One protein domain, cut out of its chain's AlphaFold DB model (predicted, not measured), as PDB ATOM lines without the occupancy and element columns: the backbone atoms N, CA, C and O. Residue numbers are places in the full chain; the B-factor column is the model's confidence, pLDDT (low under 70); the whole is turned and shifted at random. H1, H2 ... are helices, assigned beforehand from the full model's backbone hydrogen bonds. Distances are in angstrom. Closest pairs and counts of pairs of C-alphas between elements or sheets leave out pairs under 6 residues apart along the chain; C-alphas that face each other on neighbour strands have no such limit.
ATOM      1  N   TYR A   7      25.222 -30.076   9.511       79.38
ATOM      2  CA  TYR A   7      23.791 -29.776   9.469       79.38
ATOM      3  C   TYR A   7      22.997 -30.802   8.650       79.38
ATOM      4  O   TYR A   7      21.899 -31.181   9.051       79.38
ATOM      5  N   ALA A   8      23.559 -31.298   7.545       83.69
ATOM      6  CA  ALA A   8      22.948 -32.340   6.728       83.69
ATOM      7  C   ALA A   8      22.939 -33.694   7.452       83.69
ATOM      8  O   ALA A   8      21.941 -34.404   7.375       83.69
ATOM      9  N   ALA A   9      23.998 -34.038   8.195       86.31
ATOM     10  CA  ALA A   9      24.032 -35.258   9.008       86.31
ATOM     11  C   ALA A   9      23.005 -35.211  10.152       86.31
ATOM     12  O   ALA A   9      22.252 -36.165  10.363       86.31
ATOM     13  N   ALA A  10      22.921 -34.075  10.848       87.62
ATOM     14  CA  ALA A  10      21.932 -33.854  11.893       87.62
ATOM     15  C   ALA A  10      20.503 -33.917  11.349       87.62
ATOM     16  O   ALA A  10      19.690 -34.668  11.889       87.62
ATOM     17  N   GLU A  11      20.211 -33.212  10.250       86.19
ATOM     18  CA  GLU A  11      18.911 -33.283   9.579       86.19
ATOM     19  C   GLU A  11      18.584 -34.714   9.146       86.19
ATOM     20  O   GLU A  11      17.501 -35.229   9.436       86.19
ATOM     21  N   ALA A  12      19.535 -35.393   8.505       87.56
ATOM     22  CA  ALA A  12      19.346 -36.750   8.023       87.56
ATOM     23  C   ALA A  12      19.006 -37.731   9.146       87.56
ATOM     24  O   ALA A  12      18.177 -38.624   8.955       87.56
ATOM     25  N   SER A  13      19.598 -37.533  10.325       89.50
ATOM     26  CA  SER A  13      19.440 -38.432  11.462       89.50
ATOM     27  C   SER A  13      18.001 -38.522  11.985       89.50
ATOM     28  O   SER A  13      17.630 -39.559  12.536       89.50
ATOM     29  N   TYR A  14      17.167 -37.496  11.803       87.88
ATOM     30  CA  TYR A  14      15.748 -37.545  12.181       87.88
ATOM     31  C   TYR A  14      14.798 -37.545  10.981       87.88
ATOM     32  O   TYR A  14      13.643 -37.937  11.143       87.88
ATOM     33  N   ARG A  15      15.263 -37.122   9.797       86.00
ATOM     34  CA  ARG A  15      14.450 -37.005   8.581       86.00
ATOM     35  C   ARG A  15      14.326 -38.308   7.794       86.00
ATOM     36  O   ARG A  15      13.247 -38.597   7.296       86.00
ATOM     37  N   TRP A  16      15.418 -39.056   7.640       85.06
ATOM     38  CA  TRP A  16      15.476 -40.220   6.738       85.06
ATOM     39  C   TRP A  16      15.420 -41.561   7.467       85.06
ATOM     40  O   TRP A  16      15.610 -42.611   6.859       85.06
ATOM     41  N   ILE A  17      15.188 -41.537   8.777       87.00
ATOM     42  CA  ILE A  17      15.033 -42.755   9.558       87.00
ATOM     43  C   ILE A  17      13.630 -43.334   9.364       87.00
ATOM     44  O   ILE A  17      12.626 -42.637   9.502       87.00
ATOM     45  N   ASP A  18      13.562 -44.636   9.110       88.44
ATOM     46  CA  ASP A  18      12.315 -45.379   9.238       88.44
ATOM     47  C   ASP A  18      12.021 -45.588  10.728       88.44
ATOM     48  O   ASP A  18      12.571 -46.487  11.370       88.44
ATOM     49  N   TYR A  19      11.184 -44.724  11.306       87.94
ATOM     50  CA  TYR A  19      10.830 -44.795  12.725       87.94
ATOM     51  C   TYR A  19      10.119 -46.098  13.090       87.94
ATOM     52  O   TYR A  19      10.323 -46.606  14.192       87.94
ATOM     53  N   ARG A  20       9.302 -46.654  12.188       89.06
ATOM     54  CA  ARG A  20       8.536 -47.870  12.481       89.06
ATOM     55  C   ARG A  20       9.471 -49.058  12.596       89.06
ATOM     56  O   ARG A  20       9.373 -49.815  13.556       89.06
ATOM     57  N   LEU A  21      10.423 -49.168  11.674       90.56
ATOM     58  CA  LEU A  21      11.445 -50.205  11.721       90.56
ATOM     59  C   LEU A  21      12.427 -49.979  12.879       90.56
ATOM     60  O   LEU A  21      12.726 -50.898  13.641       90.56
ATOM     61  N   ALA A  22      12.916 -48.749  13.047       90.50
ATOM     62  CA  ALA A  22      13.903 -48.427  14.071       90.50
ATOM     63  C   ALA A  22      13.353 -48.601  15.494       90.50
ATOM     64  O   ALA A  22      14.098 -48.980  16.394       90.50
ATOM     65  N   TYR A  23      12.064 -48.358  15.718       92.25
ATOM     66  CA  TYR A  23      11.466 -48.400  17.050       92.25
ATOM     67  C   TYR A  23      10.368 -49.457  17.189       92.25
ATOM     68  O   TYR A  23       9.577 -49.370  18.123       92.25
ATOM     69  N   ALA A  24      10.357 -50.489  16.336       92.00
ATOM     70  CA  ALA A  24       9.351 -51.560  16.348       92.00
ATOM     71  C   ALA A  24       9.086 -52.115  17.760       92.00
ATOM     72  O   ALA A  24       7.955 -52.102  18.231       92.00
ATOM     73  N   GLN A  25      10.145 -52.460  18.499       90.94
ATOM     74  CA  GLN A  25      10.045 -52.996  19.865       90.94
ATOM     75  C   GLN A  25       9.436 -52.023  20.890       90.94
ATOM     76  O   GLN A  25       8.885 -52.462  21.900       90.94
ATOM     77  N   VAL A  26       9.588 -50.713  20.671       93.44
ATOM     78  CA  VAL A  26       8.996 -49.666  21.516       93.44
ATOM     79  C   VAL A  26       7.522 -49.504  21.148       93.44
ATOM     80  O   VAL A  26       6.664 -49.483  22.027       93.44
ATOM     81  N   LEU A  27       7.229 -49.461  19.847       91.88
ATOM     82  CA  LEU A  27       5.883 -49.298  19.301       91.88
ATOM     83  C   LEU A  27       4.962 -50.462  19.677       91.88
ATOM     84  O   LEU A  27       3.835 -50.227  20.105       91.88
ATOM     85  N   GLU A  28       5.457 -51.698  19.590       91.06
ATOM     86  CA  GLU A  28       4.731 -52.914  19.982       91.06
ATOM     87  C   GLU A  28       4.264 -52.879  21.444       91.06
ATOM     88  O   GLU A  28       3.205 -53.408  21.770       91.06
ATOM     89  N   ARG A  29       5.033 -52.233  22.329       90.44
ATOM     90  CA  ARG A  29       4.753 -52.182  23.770       90.44
ATOM     91  C   ARG A  29       3.914 -50.978  24.204       90.44
ATOM     92  O   ARG A  29       3.362 -51.009  25.299       90.44
ATOM     93  N   HIS A  30       3.844 -49.907  23.408       88.75
ATOM     94  CA  HIS A  30       3.253 -48.629  23.836       88.75
ATOM     95  C   HIS A  30       1.716 -48.626  23.837       88.75
ATOM     96  O   HIS A  30       1.096 -47.967  24.666       88.75
ATOM     97  N   GLY A  31       1.080 -49.338  22.904       82.94
ATOM     98  CA  GLY A  31      -0.384 -49.372  22.765       82.94
ATOM     99  C   GLY A  31      -1.002 -48.177  22.019       82.94
ATOM    100  O   GLY A  31      -2.101 -48.310  21.492       82.94
ATOM    101  N   ASP A  32      -0.282 -47.056  21.888       87.75
ATOM    102  CA  ASP A  32      -0.625 -45.927  21.001       87.75
ATOM    103  C   ASP A  32       0.566 -45.578  20.085       87.75
ATOM    104  O   ASP A  32       1.469 -44.833  20.490       87.75
ATOM    105  N   PRO A  33       0.615 -46.125  18.858       84.56
ATOM    106  CA  PRO A  33       1.725 -45.887  17.942       84.56
ATOM    107  C   PRO A  33       1.869 -44.427  17.500       84.56
ATOM    108  O   PRO A  33       2.993 -43.991  17.272       84.56
ATOM    109  N   ALA A  34       0.778 -43.664  17.378       83.50
ATOM    110  CA  ALA A  34       0.838 -42.294  16.870       83.50
ATOM    111  C   ALA A  34       1.521 -41.364  17.883       83.50
ATOM    112  O   ALA A  34       2.474 -40.660  17.538       83.50
ATOM    113  N   THR A  35       1.099 -41.430  19.148       84.75
ATOM    114  CA  THR A  35       1.731 -40.673  20.240       84.75
ATOM    115  C   THR A  35       3.184 -41.106  20.448       84.75
ATOM    116  O   THR A  35       4.063 -40.262  20.626       84.75
ATOM    117  N   CYS A  36       3.466 -42.411  20.362       89.69
ATOM    118  CA  CYS A  36       4.828 -42.925  20.494       89.69
ATOM    119  C   CYS A  36       5.755 -42.382  19.399       89.69
ATOM    120  O   CYS A  36       6.839 -41.882  19.699       89.69
ATOM    121  N   LEU A  37       5.322 -42.429  18.133       89.12
ATOM    122  CA  LEU A  37       6.088 -41.899  17.004       89.12
ATOM    123  C   LEU A  37       6.358 -40.399  17.155       89.12
ATOM    124  O   LEU A  37       7.475 -39.963  16.877       89.12
ATOM    125  N   LEU A  38       5.383 -39.624  17.639       87.38
ATOM    126  CA  LEU A  38       5.560 -38.196  17.892       87.38
ATOM    127  C   LEU A  38       6.636 -37.920  18.950       87.38
ATOM    128  O   LEU A  38       7.533 -37.113  18.710       87.38
ATOM    129  N   GLU A  39       6.587 -38.595  20.097       91.81
ATOM    130  CA  GLU A  39       7.580 -38.404  21.165       91.81
ATOM    131  C   GLU A  39       8.982 -38.869  20.729       91.81
ATOM    132  O   GLU A  39       9.978 -38.194  21.005       91.81
ATOM    133  N   LEU A  40       9.070 -39.968  19.968       93.38
ATOM    134  CA  LEU A  40      10.321 -40.450  19.370       93.38
ATOM    135  C   LEU A  40      10.897 -39.456  18.357       93.38
ATOM    136  O   LEU A  40      12.100 -39.190  18.372       93.38
ATOM    137  N   PHE A  41      10.052 -38.893  17.491       91.38
ATOM    138  CA  PHE A  41      10.444 -37.851  16.547       91.38
ATOM    139  C   PHE A  41      10.982 -36.626  17.287       91.38
ATOM    140  O   PHE A  41      12.111 -36.203  17.036       91.38
ATOM    141  N   VAL A  42      10.230 -36.105  18.260       91.75
ATOM    142  CA  VAL A  42      10.631 -34.942  19.064       91.75
ATOM    143  C   VAL A  42      11.968 -35.182  19.768       91.75
ATOM    144  O   VAL A  42      12.838 -34.308  19.738       91.75
ATOM    145  N   PHE A  43      12.175 -36.370  20.339       95.12
ATOM    146  CA  PHE A  43      13.446 -36.739  20.962       95.12
ATOM    147  C   PHE A  43      14.608 -36.767  19.964       95.12
ATOM    148  O   PHE A  43      15.674 -36.223  20.248       95.12
ATOM    149  N   ARG A  44      14.422 -37.350  18.771       94.19
ATOM    150  CA  ARG A  44      15.482 -37.369  17.750       94.19
ATOM    151  C   ARG A  44      15.810 -35.975  17.234       94.19
ATOM    152  O   ARG A  44      16.986 -35.706  16.984       94.19
ATOM    153  N   VAL A  45      14.820 -35.094  17.087       92.19
ATOM    154  CA  VAL A  45      15.062 -33.694  16.708       92.19
ATOM    155  C   VAL A  45      15.870 -33.002  17.806       92.19
ATOM    156  O   VAL A  45      16.910 -32.429  17.487       92.19
ATOM    157  N   TRP A  46      15.466 -33.117  19.078       94.38
ATOM    158  CA  TRP A  46      16.238 -32.593  20.215       94.38
ATOM    159  C   TRP A  46      17.684 -33.082  20.180       94.38
ATOM    160  O   TRP A  46      18.605 -32.271  20.166       94.38
ATOM    161  N   LEU A  47      17.889 -34.395  20.068       95.25
ATOM    162  CA  LEU A  47      19.220 -34.991  20.093       95.25
ATOM    163  C   LEU A  47      20.097 -34.523  18.926       95.25
ATOM    164  O   LEU A  47      21.305 -34.368  19.082       95.25
ATOM    165  N   SER A  48      19.499 -34.257  17.768       92.81
ATOM    166  CA  SER A  48      20.227 -33.738  16.606       92.81
ATOM    167  C   SER A  48      20.729 -32.318  16.838       92.81
ATOM    168  O   SER A  48      21.870 -32.002  16.513       92.81
ATOM    169  N   GLN A  49      19.885 -31.472  17.429       90.50
ATOM    170  CA  GLN A  49      20.242 -30.093  17.762       90.50
ATOM    171  C   GLN A  49      21.241 -30.049  18.919       90.50
ATOM    172  O   GLN A  49      22.236 -29.331  18.847       90.50
ATOM    173  N   PHE A  50      21.030 -30.885  19.936       91.75
ATOM    174  CA  PHE A  50      21.970 -31.083  21.030       91.75
ATOM    175  C   PHE A  50      23.340 -31.496  20.483       91.75
ATOM    176  O   PHE A  50      24.337 -30.840  20.769       91.75
ATOM    177  N   ALA A  51      23.398 -32.522  19.627       91.75
ATOM    178  CA  ALA A  51      24.641 -32.975  19.013       91.75
ATOM    179  C   ALA A  51      25.340 -31.853  18.233       91.75
ATOM    180  O   ALA A  51      26.518 -31.614  18.482       91.75
ATOM    181  N   LEU A  52      24.618 -31.119  17.376       88.06
ATOM    182  CA  LEU A  52      25.164 -29.986  16.617       88.06
ATOM    183  C   LEU A  52      25.796 -28.920  17.513       88.06
ATOM    184  O   LEU A  52      26.934 -28.521  17.279       88.06
ATOM    185  N   VAL A  53      25.084 -28.485  18.556       87.62
ATOM    186  CA  VAL A  53      25.609 -27.495  19.508       87.62
ATOM    187  C   VAL A  53      26.883 -28.020  20.165       87.62
ATOM    188  O   VAL A  53      27.859 -27.286  20.289       87.62
ATOM    189  N   ARG A  54      26.904 -29.297  20.563       87.75
ATOM    190  CA  ARG A  54      28.065 -29.898  21.232       87.75
ATOM    191  C   ARG A  54      29.286 -30.005  20.324       87.75
ATOM    192  O   ARG A  54      30.373 -29.646  20.771       87.75
ATOM    193  N   VAL A  55      29.121 -30.470  19.087       85.62
ATOM    194  CA  VAL A  55      30.245 -30.657  18.149       85.62
ATOM    195  C   VAL A  55      30.808 -29.319  17.665       85.62
ATOM    196  O   VAL A  55      32.001 -29.204  17.427       85.62
ATOM    197  N   GLN A  56      29.989 -28.262  17.638       83.56
ATOM    198  CA  GLN A  56      30.426 -26.893  17.338       83.56
ATOM    199  C   GLN A  56      31.134 -26.195  18.515       83.56
ATOM    200  O   GLN A  56      31.423 -25.001  18.441       83.56
ATOM    201  N   GLY A  57      31.379 -26.899  19.625       80.50
ATOM    202  CA  GLY A  57      31.968 -26.315  20.833       80.50
ATOM    203  C   GLY A  57      31.019 -25.379  21.591       80.50
ATOM    204  O   GLY A  57      31.450 -24.650  22.484       80.50
ATOM    205  N   GLY A  58      29.727 -25.402  21.260       74.75
ATOM    206  CA  GLY A  58      28.701 -24.637  21.953       74.75
ATOM    207  C   GLY A  58      28.561 -25.066  23.417       74.75
ATOM    208  O   GLY A  58      28.902 -26.200  23.783       74.75
ATOM    209  N   PRO A  59      28.069 -24.174  24.292       71.12
ATOM    210  CA  PRO A  59      27.924 -24.478  25.709       71.12
ATOM    211  C   PRO A  59      26.964 -25.654  25.921       71.12
ATOM    212  O   PRO A  59      26.017 -25.854  25.161       71.12
ATOM    213  N   LEU A  60      27.199 -26.437  26.976       66.56
ATOM    214  CA  LEU A  60      26.190 -27.382  27.452       66.56
ATOM    215  C   LEU A  60      24.923 -26.606  27.841       66.56
ATOM    216  O   LEU A  60      25.058 -25.512  28.406       66.56
ATOM    217  N   PRO A  61      23.722 -27.174  27.621       64.88
ATOM    218  CA  PRO A  61      22.506 -26.626  28.196       64.88
ATOM    219  C   PRO A  61      22.722 -26.387  29.694       64.88
ATOM    220  O   PRO A  61      23.195 -27.263  30.432       64.88
ATOM    221  N   ARG A  62      22.457 -25.160  30.140       60.78
ATOM    222  CA  ARG A  62      22.370 -24.850  31.568       60.78
ATOM    223  C   ARG A  62      20.987 -25.282  32.045       60.78
ATOM    224  O   ARG A  62      20.073 -25.426  31.239       60.78
ATOM    225  N   ARG A  63      20.821 -25.499  33.359       56.66
ATOM    226  CA  ARG A  63      19.483 -25.704  33.945       56.66
ATOM    227  C   ARG A  63      18.545 -24.654  33.362       56.66
ATOM    228  O   ARG A  63      18.899 -23.482  33.440       56.66
ATOM    229  N   ALA A  64      17.418 -25.093  32.800       50.09
ATOM    230  CA  ALA A  64      16.500 -24.270  32.022       50.09
ATOM    231  C   ALA A  64      16.158 -22.952  32.744       50.09
ATOM    232  O   ALA A  64      15.234 -22.880  33.554       50.09
ATOM    233  N   ALA A  65      16.923 -21.901  32.457       49.88
ATOM    234  CA  ALA A  65      16.520 -20.527  32.668       49.88
ATOM    235  C   ALA A  65      15.764 -20.116  31.400       49.88
ATOM    236  O   ALA A  65      16.177 -20.478  30.296       49.88
ATOM    237  N   ARG A  66      14.624 -19.428  31.549       51.06
ATOM    238  CA  ARG A  66      13.754 -19.044  30.421       51.06
ATOM    239  C   ARG A  66      14.586 -18.472  29.264       51.06
ATOM    240  O   ARG A  66      15.167 -17.403  29.415       51.06
ATOM    241  N   GLY A  67      14.590 -19.164  28.124       53.34
ATOM    242  CA  GLY A  67      15.182 -18.688  26.870       53.34
ATOM    243  C   GLY A  67      16.551 -19.267  26.483       53.34
ATOM    244  O   GLY A  67      16.953 -19.067  25.344       53.34
ATOM    245  N   GLU A  68      17.241 -20.012  27.355       58.31
ATOM    246  CA  GLU A  68      18.515 -20.692  27.034       58.31
ATOM    247  C   GLU A  68      18.298 -22.210  26.891       58.31
ATOM    248  O   GLU A  68      18.659 -22.989  27.772       58.31
ATOM    249  N   GLY A  69      17.645 -22.632  25.806       64.75
ATOM    250  CA  GLY A  69      17.409 -24.046  25.483       64.75
ATOM    251  C   GLY A  69      18.100 -24.466  24.189       64.75
ATOM    252  O   GLY A  69      18.554 -23.620  23.414       64.75
ATOM    253  N   THR A  70      18.166 -25.774  23.942       75.56
ATOM    254  CA  THR A  70      18.642 -26.307  22.658       75.56
ATOM    255  C   THR A  70      17.853 -25.667  21.491       75.56
ATOM    256  O   THR A  70      16.622 -25.685  21.514       75.56
ATOM    257  N   PRO A  71      18.514 -25.072  20.475       73.38
ATOM    258  CA  PRO A  71      17.833 -24.360  19.395       73.38
ATOM    259  C   PRO A  71      16.951 -25.291  18.554       73.38
ATOM    260  O   PRO A  71      17.222 -26.483  18.423       73.38
ATOM    261  N   HIS A  72      15.898 -24.733  17.952       73.44
ATOM    262  CA  HIS A  72      14.926 -25.480  17.152       73.44
ATOM    263  C   HIS A  72      15.122 -25.201  15.652       73.44
ATOM    264  O   HIS A  72      15.334 -24.046  15.271       73.44
ATOM    265  N   PRO A  73      14.999 -26.211  14.771       71.56
ATOM    266  CA  PRO A  73      14.979 -25.977  13.331       71.56
ATOM    267  C   PRO A  73      13.655 -25.312  12.895       71.56
ATOM    268  O   PRO A  73      12.690 -25.265  13.666       71.56
ATOM    269  N   PRO A  74      13.560 -24.810  11.647       76.31
ATOM    270  CA  PRO A  74      12.348 -24.161  11.151       76.31
ATOM    271  C   PRO A  74      11.100 -25.057  11.250       76.31
ATOM    272  O   PRO A  74      11.062 -26.156  10.701       76.31
ATOM    273  N   LEU A  75      10.035 -24.561  11.893       73.50
ATOM    274  CA  LEU A  75       8.833 -25.353  12.207       73.50
ATOM    275  C   LEU A  75       8.127 -25.951  10.979       73.50
ATOM    276  O   LEU A  75       7.586 -27.048  11.054       73.50
ATOM    277  N   TRP A  76       8.135 -25.251   9.840       67.62
ATOM    278  CA  TRP A  76       7.499 -25.736   8.607       67.62
ATOM    279  C   TRP A  76       8.168 -26.999   8.048       67.62
ATOM    280  O   TRP A  76       7.520 -27.773   7.348       67.62
ATOM    281  N   LEU A  77       9.454 -27.200   8.343       74.69
ATOM    282  CA  LEU A  77      10.201 -28.384   7.943       74.69
ATOM    283  C   LEU A  77       9.800 -29.576   8.823       74.69
ATOM    284  O   LEU A  77       9.485 -30.640   8.296       74.69
ATOM    285  N   LEU A  78       9.718 -29.349  10.139       77.75
ATOM    286  CA  LEU A  78       9.326 -30.360  11.123       77.75
ATOM    287  C   LEU A  78       7.914 -30.895  10.889       77.75
ATOM    288  O   LEU A  78       7.712 -32.102  10.973       77.75
ATOM    289  N   SER A  79       6.955 -30.028  10.549       69.44
ATOM    290  CA  SER A  79       5.588 -30.459  10.225       69.44
ATOM    291  C   SER A  79       5.565 -31.452   9.058       69.44
ATOM    292  O   SER A  79       5.022 -32.538   9.206       69.44
ATOM    293  N   LYS A  80       6.267 -31.157   7.952       71.94
ATOM    294  CA  LYS A  80       6.336 -32.059   6.784       71.94
ATOM    295  C   LYS A  80       6.964 -33.414   7.109       71.94
ATOM    296  O   LYS A  80       6.619 -34.427   6.515       71.94
ATOM    297  N   GLN A  81       7.940 -33.427   8.010       73.19
ATOM    298  CA  GLN A  81       8.647 -34.646   8.402       73.19
ATOM    299  C   GLN A  81       7.805 -35.498   9.350       73.19
ATOM    300  O   GLN A  81       7.801 -36.718   9.219       73.19
ATOM    301  N   ALA A  82       7.060 -34.857  10.252       74.00
ATOM    302  CA  ALA A  82       6.090 -35.532  11.100       74.00
ATOM    303  C   ALA A  82       4.956 -36.151  10.262       74.00
ATOM    304  O   ALA A  82       4.657 -37.334  10.423       74.00
ATOM    305  N   GLU A  83       4.411 -35.397   9.301       73.62
ATOM    306  CA  GLU A  83       3.412 -35.877   8.332       73.62
ATOM    307  C   GLU A  83       3.936 -37.087   7.541       73.62
ATOM    308  O   GLU A  83       3.293 -38.136   7.500       73.62
ATOM    309  N   ALA A  84       5.146 -36.994   6.978       68.50
ATOM    310  CA  ALA A  84       5.774 -38.093   6.239       68.50
ATOM    311  C   ALA A  84       6.042 -39.338   7.108       68.50
ATOM    312  O   ALA A  84       6.060 -40.456   6.595       68.50
ATOM    313  N   ALA A  85       6.227 -39.162   8.419       65.12
ATOM    314  CA  ALA A  85       6.364 -40.251   9.382       65.12
ATOM    315  C   ALA A  85       5.009 -40.830   9.850       65.12
ATOM    316  O   ALA A  85       4.988 -41.755  10.666       65.12
ATOM    317  N   GLY A  86       3.881 -40.318   9.336       66.94
ATOM    318  CA  GLY A  86       2.531 -40.761   9.690       66.94
ATOM    319  C   GLY A  86       2.072 -40.298  11.075       66.94
ATOM    320  O   GLY A  86       1.272 -40.982  11.713       66.94
ATOM    321  N   ILE A  87       2.606 -39.176  11.566       70.94
ATOM    322  CA  ILE A  87       2.218 -38.554  12.835       70.94
ATOM    323  C   ILE A  87       1.051 -37.588  12.557       70.94
ATOM    324  O   ILE A  87       1.167 -36.730  11.687       70.94
ATOM    325  N   ALA A  88      -0.075 -37.776  13.259       59.97
ATOM    326  CA  ALA A  88      -1.391 -37.194  12.956       59.97
ATOM    327  C   ALA A  88      -1.409 -35.674  12.663       59.97
ATOM    328  O   ALA A  88      -0.741 -34.892  13.341       59.97
ATOM    329  N   GLU A  89      -2.256 -35.269  11.705       56.06
ATOM    330  CA  GLU A  89      -2.451 -33.882  11.229       56.06
ATOM    331  C   GLU A  89      -3.212 -32.962  12.217       56.06
ATOM    332  O   GLU A  89      -3.226 -31.742  12.054       56.06
ATOM    333  N   ASP A  90      -3.823 -33.504  13.275       46.22
ATOM    334  CA  ASP A  90      -5.002 -32.878  13.902       46.22
ATOM    335  C   ASP A  90      -4.769 -31.756  14.932       46.22
ATOM    336  O   ASP A  90      -5.725 -31.254  15.525       46.22
ATOM    337  N   ALA A  91      -3.547 -31.263  15.136       41.75
ATOM    338  CA  ALA A  91      -3.368 -30.047  15.933       41.75
ATOM    339  C   ALA A  91      -2.122 -29.258  15.531       41.75
ATOM    340  O   ALA A  91      -1.027 -29.498  16.029       41.75
ATOM    341  N   ALA A  92      -2.355 -28.298  14.631       52.94
ATOM    342  CA  ALA A  92      -1.681 -27.021  14.396       52.94
ATOM    343  C   ALA A  92      -0.200 -26.908  14.789       52.94
ATOM    344  O   ALA A  92       0.186 -27.103  15.933       52.94
ATOM    345  N   ARG A  93       0.613 -26.367  13.878       56.84
ATOM    346  CA  ARG A  93       1.991 -25.880  14.101       56.84
ATOM    347  C   ARG A  93       2.269 -25.296  15.508       56.84
ATOM    348  O   ARG A  93       3.368 -25.474  16.021       56.84
ATOM    349  N   GLY A  94       1.288 -24.629  16.132       58.81
ATOM    350  CA  GLY A  94       1.347 -24.147  17.517       58.81
ATOM    351  C   GLY A  94       1.404 -25.232  18.607       58.81
ATOM    352  O   GLY A  94       2.181 -25.088  19.547       58.81
ATOM    353  N   ALA A  95       0.660 -26.336  18.488       74.38
ATOM    354  CA  ALA A  95       0.736 -27.457  19.426       74.38
ATOM    355  C   ALA A  95       2.066 -28.216  19.297       74.38
ATOM    356  O   ALA A  95       2.652 -28.582  20.314       74.38
ATOM    357  N   LEU A  96       2.595 -28.372  18.074       77.31
ATOM    358  CA  LEU A  96       3.929 -28.946  17.863       77.31
ATOM    359  C   LEU A  96       5.034 -28.041  18.426       77.31
ATOM    360  O   LEU A  96       5.949 -28.538  19.073       77.31
ATOM    361  N   ALA A  97       4.946 -26.722  18.234       78.19
ATOM    362  CA  ALA A  97       5.912 -25.779  18.800       78.19
ATOM    363  C   ALA A  97       5.928 -25.828  20.338       78.19
ATOM    364  O   ALA A  97       6.991 -25.998  20.933       78.19
ATOM    365  N   ALA A  98       4.755 -25.772  20.975       81.56
ATOM    366  CA  ALA A  98       4.636 -25.878  22.428       81.56
ATOM    367  C   ALA A  98       5.105 -27.248  22.955       81.56
ATOM    368  O   ALA A  98       5.708 -27.339  24.027       81.56
ATOM    369  N   LEU A  99       4.854 -28.324  22.201       84.75
ATOM    370  CA  LEU A  99       5.361 -29.655  22.525       84.75
ATOM    371  C   LEU A  99       6.891 -29.695  22.462       84.75
ATOM    372  O   LEU A  99       7.512 -30.168  23.411       84.75
ATOM    373  N   LEU A 100       7.492 -29.187  21.383       86.12
ATOM    374  CA  LEU A 100       8.945 -29.136  21.215       86.12
ATOM    375  C   LEU A 100       9.601 -28.352  22.348       86.12
ATOM    376  O   LEU A 100      10.531 -28.864  22.957       86.12
ATOM    377  N   GLU A 101       9.094 -27.163  22.675       85.25
ATOM    378  CA  GLU A 101       9.619 -26.344  23.774       85.25
ATOM    379  C   GLU A 101       9.582 -27.108  25.107       85.25
ATOM    380  O   GLU A 101      10.602 -27.247  25.789       85.25
ATOM    381  N   ARG A 102       8.429 -27.701  25.447       88.69
ATOM    382  CA  ARG A 102       8.268 -28.477  26.685       88.69
ATOM    383  C   ARG A 102       9.201 -29.689  26.732       88.69
ATOM    384  O   ARG A 102       9.740 -30.007  27.791       88.69
ATOM    385  N   ARG A 103       9.352 -30.404  25.617       91.81
ATOM    386  CA  ARG A 103      10.137 -31.644  25.551       91.81
ATOM    387  C   ARG A 103      11.632 -31.382  25.503       91.81
ATOM    388  O   ARG A 103      12.365 -32.071  26.198       91.81
ATOM    389  N   PHE A 104      12.074 -30.359  24.782       92.00
ATOM    390  CA  PHE A 104      13.480 -29.965  24.756       92.00
ATOM    391  C   PHE A 104      13.942 -29.561  26.152       92.00
ATOM    392  O   PHE A 104      14.932 -30.098  26.631       92.00
ATOM    393  N   ALA A 105      13.167 -28.726  26.854       90.31
ATOM    394  CA  ALA A 105      13.477 -28.362  28.234       90.31
ATOM    395  C   ALA A 105      13.529 -29.587  29.166       90.31
ATOM    396  O   ALA A 105      14.379 -29.658  30.051       90.31
ATOM    397  N   HIS A 106      12.641 -30.567  28.962       93.12
ATOM    398  CA  HIS A 106      12.643 -31.811  29.727       93.12
ATOM    399  C   HIS A 106      13.911 -32.645  29.489       93.12
ATOM    400  O   HIS A 106      14.520 -33.115  30.449       93.12
ATOM    401  N   TYR A 107      14.328 -32.802  28.231       94.50
ATOM    402  CA  TYR A 107      15.531 -33.555  27.885       94.50
ATOM    403  C   TYR A 107      16.816 -32.816  28.276       94.50
ATOM    404  O   TYR A 107      17.721 -33.444  28.815       94.50
ATOM    405  N   ASP A 108      16.872 -31.492  28.106       92.19
ATOM    406  CA  ASP A 108      17.987 -30.652  28.564       92.19
ATOM    407  C   ASP A 108      18.163 -30.749  30.090       92.19
ATOM    408  O   ASP A 108      19.285 -30.889  30.585       92.19
ATOM    409  N   ASP A 109      17.067 -30.720  30.857       91.62
ATOM    410  CA  ASP A 109      17.099 -30.864  32.316       91.62
ATOM    411  C   ASP A 109      17.529 -32.275  32.745       91.62
ATOM    412  O   ASP A 109      18.388 -32.407  33.622       91.62
ATOM    413  N   ALA A 110      17.007 -33.322  32.096       93.00
ATOM    414  CA  ALA A 110      17.414 -34.704  32.347       93.00
ATOM    415  C   ALA A 110      18.910 -34.907  32.065       93.00
ATOM    416  O   ALA A 110      19.650 -35.356  32.947       93.00
ATOM    417  N   ALA A 111      19.365 -34.485  30.882       91.56
ATOM    418  CA  ALA A 111      20.762 -34.562  30.477       91.56
ATOM    419  C   ALA A 111      21.676 -33.755  31.404       91.56
ATOM    420  O   ALA A 111      22.805 -34.149  31.662       91.56
ATOM    421  N   THR A 112      21.200 -32.636  31.953       89.19
ATOM    422  CA  THR A 112      21.997 -31.798  32.857       89.19
ATOM    423  C   THR A 112      22.110 -32.369  34.267       89.19
ATOM    424  O   THR A 112      23.181 -32.279  34.870       89.19
ATOM    425  N   ARG A 113      21.023 -32.915  34.826       85.25
ATOM    426  CA  ARG A 113      20.969 -33.346  36.236       85.25
ATOM    427  C   ARG A 113      21.727 -34.631  36.515       85.25
ATOM    428  O   ARG A 113      22.270 -34.771  37.604       85.25
ATOM    429  N   ALA A 114      21.718 -35.556  35.568       83.69
ATOM    430  CA  ALA A 114      22.214 -36.910  35.767       83.69
ATOM    431  C   ALA A 114      23.554 -37.160  35.061       83.69
ATOM    432  O   ALA A 114      23.905 -38.305  34.810       83.69
ATOM    433  N   ARG A 115      24.319 -36.097  34.765       82.38
ATOM    434  CA  ARG A 115      25.678 -36.249  34.235       82.38
ATOM    435  C   ARG A 115      26.553 -36.971  35.241       82.38
ATOM    436  O   ARG A 115      26.682 -36.546  36.391       82.38
ATOM    437  N   THR A 116      27.208 -38.008  34.761       86.31
ATOM    438  CA  THR A 116      28.211 -38.766  35.501       86.31
ATOM    439  C   THR A 116      29.483 -38.847  34.658       86.31
ATOM    440  O   THR A 116      29.461 -38.495  33.477       86.31
ATOM    441  N   PRO A 117      30.614 -39.293  35.228       86.06
ATOM    442  CA  PRO A 117      31.787 -39.631  34.427       86.06
ATOM    443  C   PRO A 117      31.487 -40.655  33.317       86.06
ATOM    444  O   PRO A 117      32.094 -40.576  32.252       86.06
ATOM    445  N   ASP A 118      30.528 -41.560  33.548       85.44
ATOM    446  CA  ASP A 118      30.123 -42.609  32.602       85.44
ATOM    447  C   ASP A 118      29.098 -42.124  31.554       85.44
ATOM    448  O   ASP A 118      29.030 -42.670  30.455       85.44
ATOM    449  N   ASP A 119      28.343 -41.062  31.857       89.06
ATOM    450  CA  ASP A 119      27.440 -40.363  30.933       89.06
ATOM    451  C   ASP A 119      27.728 -38.846  30.934       89.06
ATOM    452  O   ASP A 119      26.956 -38.043  31.480       89.06
ATOM    453  N   PRO A 120      28.853 -38.411  30.334       88.19
ATOM    454  CA  PRO A 120      29.296 -37.015  30.396       88.19
ATOM    455  C   PRO A 120      28.361 -36.055  29.645       88.19
ATOM    456  O   PRO A 120      28.374 -34.846  29.890       88.19
ATOM    457  N   LEU A 121      27.553 -36.584  28.724       90.44
ATOM    458  CA  LEU A 121      26.595 -35.828  27.921       90.44
ATOM    459  C   LEU A 121      25.164 -35.904  28.470       90.44
ATOM    460  O   LEU A 121      24.334 -35.100  28.050       90.44
ATOM    461  N   GLY A 122      24.871 -36.821  29.396       93.50
ATOM    462  CA  GLY A 122      23.524 -37.031  29.923       93.50
ATOM    463  C   GLY A 122      22.574 -37.724  28.935       93.50
ATOM    464  O   GLY A 122      21.357 -37.543  29.020       93.50
ATOM    465  N   LEU A 123      23.103 -38.466  27.955       95.12
ATOM    466  CA  LEU A 123      22.296 -39.103  26.909       95.12
ATOM    467  C   LEU A 123      21.472 -40.272  27.448       95.12
ATOM    468  O   LEU A 123      20.355 -40.498  26.975       95.12
ATOM    469  N   GLU A 124      21.993 -41.006  28.428       95.50
ATOM    470  CA  GLU A 124      21.278 -42.125  29.042       95.50
ATOM    471  C   GLU A 124      20.141 -41.600  29.914       95.50
ATOM    472  O   GLU A 124      19.014 -42.092  29.844       95.50
ATOM    473  N   ALA A 125      20.393 -40.507  30.635       94.69
ATOM    474  CA  ALA A 125      19.367 -39.809  31.396       94.69
ATOM    475  C   ALA A 125      18.252 -39.234  30.510       94.69
ATOM    476  O   ALA A 125      17.071 -39.376  30.829       94.69
ATOM    477  N   ALA A 126      18.603 -38.618  29.378       96.25
ATOM    478  CA  ALA A 126      17.617 -38.119  28.424       96.25
ATOM    479  C   ALA A 126      16.800 -39.262  27.790       96.25
ATOM    480  O   ALA A 126      15.586 -39.134  27.616       96.25
ATOM    481  N   ALA A 127      17.431 -40.402  27.496       97.06
ATOM    482  CA  ALA A 127      16.737 -41.592  27.011       97.06
ATOM    483  C   ALA A 127      15.793 -42.195  28.067       97.06
ATOM    484  O   ALA A 127      14.674 -42.587  27.737       97.06
ATOM    485  N   ALA A 128      16.199 -42.220  29.339       96.31
ATOM    486  CA  ALA A 128      15.339 -42.632  30.447       96.31
ATOM    487  C   ALA A 128      14.149 -41.677  30.635       96.31
ATOM    488  O   ALA A 128      13.028 -42.123  30.883       96.31
ATOM    489  N   ALA A 129      14.363 -40.371  30.448       96.56
ATOM    490  CA  ALA A 129      13.306 -39.366  30.476       96.56
ATOM    491  C   ALA A 129      12.273 -39.594  29.355       96.56
ATOM    492  O   ALA A 129      11.073 -39.633  29.625       96.56
ATOM    493  N   LEU A 130      12.725 -39.855  28.120       97.50
ATOM    494  CA  LEU A 130      11.849 -40.291  27.025       97.50
ATOM    495  C   LEU A 130      11.081 -41.570  27.395       97.50
ATOM    496  O   LEU A 130       9.872 -41.640  27.193       97.50
ATOM    497  N   ALA A 131      11.755 -42.576  27.956       97.00
ATOM    498  CA  ALA A 131      11.101 -43.821  28.348       97.00
ATOM    499  C   ALA A 131       9.995 -43.587  29.394       97.00
ATOM    500  O   ALA A 131       8.935 -44.195  29.295       97.00
ATOM    501  N   GLY A 132      10.202 -42.670  30.344       96.06
ATOM    502  CA  GLY A 132       9.189 -42.268  31.325       96.06
ATOM    503  C   GLY A 132       8.020 -41.462  30.742       96.06
ATOM    504  O   GLY A 132       6.934 -41.459  31.318       96.06
ATOM    505  N   LEU A 133       8.209 -40.796  29.597       94.62
ATOM    506  CA  LEU A 133       7.112 -40.174  28.846       94.62
ATOM    507  C   LEU A 133       6.276 -41.209  28.089       94.62
ATOM    508  O   LEU A 133       5.058 -41.071  28.013       94.62
ATOM    509  N   LEU A 134       6.935 -42.227  27.536       94.75
ATOM    510  CA  LEU A 134       6.308 -43.291  26.754       94.75
ATOM    511  C   LEU A 134       5.618 -44.341  27.640       94.75
ATOM    512  O   LEU A 134       4.587 -44.899  27.283       94.75
ATOM    513  N   PHE A 135       6.181 -44.632  28.810       94.94
ATOM    514  CA  PHE A 135       5.724 -45.720  29.663       94.94
ATOM    515  C   PHE A 135       5.584 -45.257  31.104       94.94
ATOM    516  O   PHE A 135       6.495 -44.669  31.681       94.94
ATOM    517  N   ARG A 136       4.462 -45.621  31.738       91.00
ATOM    518  CA  ARG A 136       4.253 -45.390  33.177       91.00
ATOM    519  C   ARG A 136       5.322 -46.085  34.028       91.00
ATOM    520  O   ARG A 136       5.717 -45.562  35.063       91.00
ATOM    521  N   GLN A 137       5.744 -47.274  33.601       90.69
ATOM    522  CA  GLN A 137       6.841 -48.042  34.186       90.69
ATOM    523  C   GLN A 137       7.709 -48.560  33.034       90.69
ATOM    524  O   GLN A 137       7.343 -49.556  32.407       90.69
ATOM    525  N   PRO A 138       8.796 -47.854  32.680       90.38
ATOM    526  CA  PRO A 138       9.639 -48.255  31.566       90.38
ATOM    527  C   PRO A 138      10.419 -49.530  31.904       90.38
ATOM    528  O   PRO A 138      11.084 -49.613  32.935       90.38
ATOM    529  N   ASP A 139      10.346 -50.511  31.007       92.62
ATOM    530  CA  ASP A 139      11.188 -51.709  31.039       92.62
ATOM    531  C   ASP A 139      12.669 -51.295  30.887       92.62
ATOM    532  O   ASP A 139      12.987 -50.567  29.937       92.62
ATOM    533  N   PRO A 140      13.586 -51.749  31.766       94.56
ATOM    534  CA  PRO A 140      15.017 -51.471  31.640       94.56
ATOM    535  C   PRO A 140      15.584 -51.771  30.245       94.56
ATOM    536  O   PRO A 140      16.369 -50.985  29.720       94.56
ATOM    537  N   ALA A 141      15.119 -52.833  29.580       95.06
ATOM    538  CA  ALA A 141      15.579 -53.178  28.235       95.06
ATOM    539  C   ALA A 141      15.195 -52.117  27.185       95.06
ATOM    540  O   ALA A 141      15.928 -51.898  26.213       95.06
ATOM    541  N   ILE A 142      14.058 -51.438  27.377       94.94
ATOM    542  CA  ILE A 142      13.627 -50.325  26.524       94.94
ATOM    543  C   ILE A 142      14.482 -49.090  26.792       94.94
ATOM    544  O   ILE A 142      14.919 -48.451  25.834       94.94
ATOM    545  N   VAL A 143      14.768 -48.788  28.061       96.00
ATOM    546  CA  VAL A 143      15.657 -47.678  28.438       96.00
ATOM    547  C   VAL A 143      17.037 -47.866  27.806       96.00
ATOM    548  O   VAL A 143      17.500 -46.984  27.082       96.00
ATOM    549  N   ASP A 144      17.639 -49.046  27.962       95.81
ATOM    550  CA  ASP A 144      18.943 -49.382  27.379       95.81
ATOM    551  C   ASP A 144      18.924 -49.307  25.847       95.81
ATOM    552  O   ASP A 144      19.864 -48.828  25.204       95.81
ATOM    553  N   GLY A 145      17.837 -49.778  25.229       96.62
ATOM    554  CA  GLY A 145      17.621 -49.688  23.790       96.62
ATOM    555  C   GLY A 145      17.598 -48.243  23.290       96.62
ATOM    556  O   GLY A 145      18.269 -47.924  22.302       96.62
ATOM    557  N   LEU A 146      16.867 -47.367  23.979       97.50
ATOM    558  CA  LEU A 146      16.790 -45.941  23.664       97.50
ATOM    559  C   LEU A 146      18.132 -45.238  23.904       97.50
ATOM    560  O   LEU A 146      18.575 -44.490  23.033       97.50
ATOM    561  N   ALA A 147      18.820 -45.537  25.008       96.62
ATOM    562  CA  ALA A 147      20.129 -44.974  25.333       96.62
ATOM    563  C   ALA A 147      21.187 -45.349  24.284       96.62
ATOM    564  O   ALA A 147      21.891 -44.480  23.765       96.62
ATOM    565  N   ARG A 148      21.248 -46.623  23.867       96.50
ATOM    566  CA  ARG A 148      22.137 -47.058  22.773       96.50
ATOM    567  C   ARG A 148      21.846 -46.324  21.469       96.50
ATOM    568  O   ARG A 148      22.778 -45.915  20.777       96.50
ATOM    569  N   ARG A 149      20.568 -46.136  21.125       96.62
ATOM    570  CA  ARG A 149      20.175 -45.388  19.921       96.62
ATOM    571  C   ARG A 149      20.541 -43.911  20.020       96.62
ATOM    572  O   ARG A 149      20.978 -43.349  19.019       96.62
ATOM    573  N   ALA A 150      20.405 -43.308  21.199       96.88
ATOM    574  CA  ALA A 150      20.809 -41.929  21.440       96.88
ATOM    575  C   ALA A 150      22.327 -41.762  21.262       96.88
ATOM    576  O   ALA A 150      22.774 -40.915  20.489       96.88
ATOM    577  N   ARG A 151      23.124 -42.645  21.878       96.19
ATOM    578  CA  ARG A 151      24.584 -42.670  21.701       96.19
ATOM    579  C   ARG A 151      24.983 -42.851  20.236       96.19
ATOM    580  O   ARG A 151      25.823 -42.106  19.745       96.19
ATOM    581  N   GLY A 152      24.344 -43.780  19.522       95.62
ATOM    582  CA  GLY A 152      24.606 -44.013  18.099       95.62
ATOM    583  C   GLY A 152      24.266 -42.811  17.211       95.62
ATOM    584  O   GLY A 152      25.038 -42.469  16.321       95.62
ATOM    585  N   GLN A 153      23.142 -42.134  17.469       94.94
ATOM    586  CA  GLN A 153      22.772 -40.923  16.734       94.94
ATOM    587  C   GLN A 153      23.758 -39.779  16.996       94.94
ATOM    588  O   GLN A 153      24.205 -39.147  16.043       94.94
ATOM    589  N   TYR A 154      24.116 -39.536  18.260       94.94
ATOM    590  CA  TYR A 154      25.107 -38.520  18.614       94.94
ATOM    591  C   TYR A 154      26.455 -38.803  17.940       94.94
ATOM    592  O   TYR A 154      26.999 -37.927  17.273       94.94
ATOM    593  N   ALA A 155      26.954 -40.038  18.056       93.75
ATOM    594  CA  ALA A 155      28.229 -40.447  17.473       93.75
ATOM    595  C   ALA A 155      28.250 -40.284  15.946       93.75
ATOM    596  O   ALA A 155      29.231 -39.784  15.411       93.75
ATOM    597  N   GLY A 156      27.161 -40.633  15.251       92.75
ATOM    598  CA  GLY A 156      27.067 -40.447  13.800       92.75
ATOM    599  C   GLY A 156      27.126 -38.976  13.369       92.75
ATOM    600  O   GLY A 156      27.754 -38.657  12.364       92.75
ATOM    601  N   ILE A 157      26.514 -38.068  14.139       91.50
ATOM    602  CA  ILE A 157      26.582 -36.622  13.868       91.50
ATOM    603  C   ILE A 157      27.979 -36.076  14.182       91.50
ATOM    604  O   ILE A 157      28.510 -35.294  13.399       91.50
ATOM    605  N   ALA A 158      28.578 -36.495  15.301       90.62
ATOM    606  CA  ALA A 158      29.928 -36.093  15.689       90.62
ATOM    607  C   ALA A 158      30.976 -36.547  14.669       90.62
ATOM    608  O   ALA A 158      31.771 -35.736  14.211       90.62
ATOM    609  N   GLN A 159      30.903 -37.799  14.217       90.06
ATOM    610  CA  GLN A 159      31.792 -38.315  13.182       90.06
ATOM    611  C   GLN A 159      31.671 -37.522  11.874       90.06
ATOM    612  O   GLN A 159      32.678 -37.142  11.293       90.06
ATOM    613  N   ALA A 160      30.448 -37.208  11.437       87.38
ATOM    614  CA  ALA A 160      30.237 -36.410  10.230       87.38
ATOM    615  C   ALA A 160      30.739 -34.955  10.359       87.38
ATOM    616  O   ALA A 160      30.930 -34.287   9.345       87.38
ATOM    617  N   TYR A 161      30.906 -34.450  11.587       82.81
ATOM    618  CA  TYR A 161      31.526 -33.153  11.853       82.81
ATOM    619  C   TYR A 161      33.058 -33.238  11.808       82.81
ATOM    620  O   TYR A 161      33.696 -32.354  11.239       82.81
ATOM    621  N   ASP A 162      33.628 -34.297  12.389       81.19
ATOM    622  CA  ASP A 162      35.076 -34.512  12.482       81.19
ATOM    623  C   ASP A 162      35.706 -35.012  11.169       81.19
ATOM    624  O   ASP A 162      36.918 -34.878  10.985       81.19
ATOM    625  N   ASP A 163      34.909 -35.570  10.250       74.56
ATOM    626  CA  ASP A 163      35.388 -36.040   8.949       74.56
ATOM    627  C   ASP A 163      36.033 -34.878   8.160       74.56
ATOM    628  O   ASP A 163      35.353 -33.907   7.793       74.56
TER     629      ASP A 163
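Overview. This is residues 7 to 163 of the 169 residues of an uncharacterized protein of Pseudoxanthomonas sp. NML171200 (UniProt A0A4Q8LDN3). The long helix H4 runs through the middle of a rounded ball of helices, with H1, H6, H7 and H8 packed round it. H1 and H7 run back along H4 at shallow tilts, while H6 and H8 cross it more steeply; the short H2 and H3 sit by its first residues, and H5 meets the first residues of H6. The printed part has 157 residues with eight named helices, H1 to H8 in chain order, and no named strand: its class is all helix. It is compact, with a radius of gyration of the C-alphas of 14.7 A and spans of 37 by 35 by 34 A.

Arrangement. H4, residues 33 to 55, is the hub and touches six other helices. H1, residues 7 to 15, touches it at a shallow tilt of 14 degrees, opposite ways; their closest C-alphas, Ala 10 and Ser 48, are 5.0 A apart. H8, residues 140 to 162, touches H4 at a steep tilt of 40 degrees, the same way, closest at the C-alphas of Ala 51 and Tyr 154, 5.6 A. With residues 153 to 160 alone H8 touches H1, closest at the C-alphas of Ala 9 and Ile 157, 5.7 A. H7, residues 123 to 134, touches H4 with residues 130 to 134 alone, at a shallow tilt of 19 degrees, opposite ways; the closest C-alphas, Cys 36 and Leu 134, are 6.4 A apart. H7 also touches H8, closest at the C-alphas of Glu 124 and Ala 147, 4.8 A. H6, residues 93 to 113, touches H4 with residues 100 to 107 alone, at a steep tilt of 59 degrees; the closest C-alphas, Trp 46 and Phe 104, are 5.9 A apart. H6 and H7 touch too, closest at the C-alphas of Tyr 107 and Ala 126, 5.0 A. H5, residues 75 to 84, touches H6 about perpendicular, at 85 degrees, closest at the C-alphas of Ser 79 and Arg 93, 7.0 A. H2, residues 19 to 22, touches H4, closest at the C-alphas of Tyr 19 and Leu 37, 7.0 A. H3, residues 24 to 30, and H4 touch only at the corner, closest at the C-alphas of Leu 27 and Pro 33, 5.5 A. H6 and H8 are apart. Each O i to N i+4 pair is within hydrogen-bond range in H4, H6, H7 and H8, against 4 of 5 in H1, 2 of 3 in H3 and 5 of 6 in H5; H2 is too short for such a pair.

Along the chain. H4 is 32.3 A long, from C-alpha 33 at (1.725, -45.887, 17.942) to C-alpha 55 at (30.245, -30.657, 18.149). H8 is 32.5 A, ending at C-alpha 162 at (35.076, -34.512, 12.482), H6 30.1 A and H7 16.5 A.

Size, cuts and confidence. The C-alphas farthest apart, Asp 90 and Pro 117, are 42.7 A apart. The printed part has no cut. The link from H4 to H5, residues 56 to 74, is long. Mean pLDDT of the printed part is 84.1; residues 60 to 69, 76, 79, 84 to 86 and 88 to 94 are under 70.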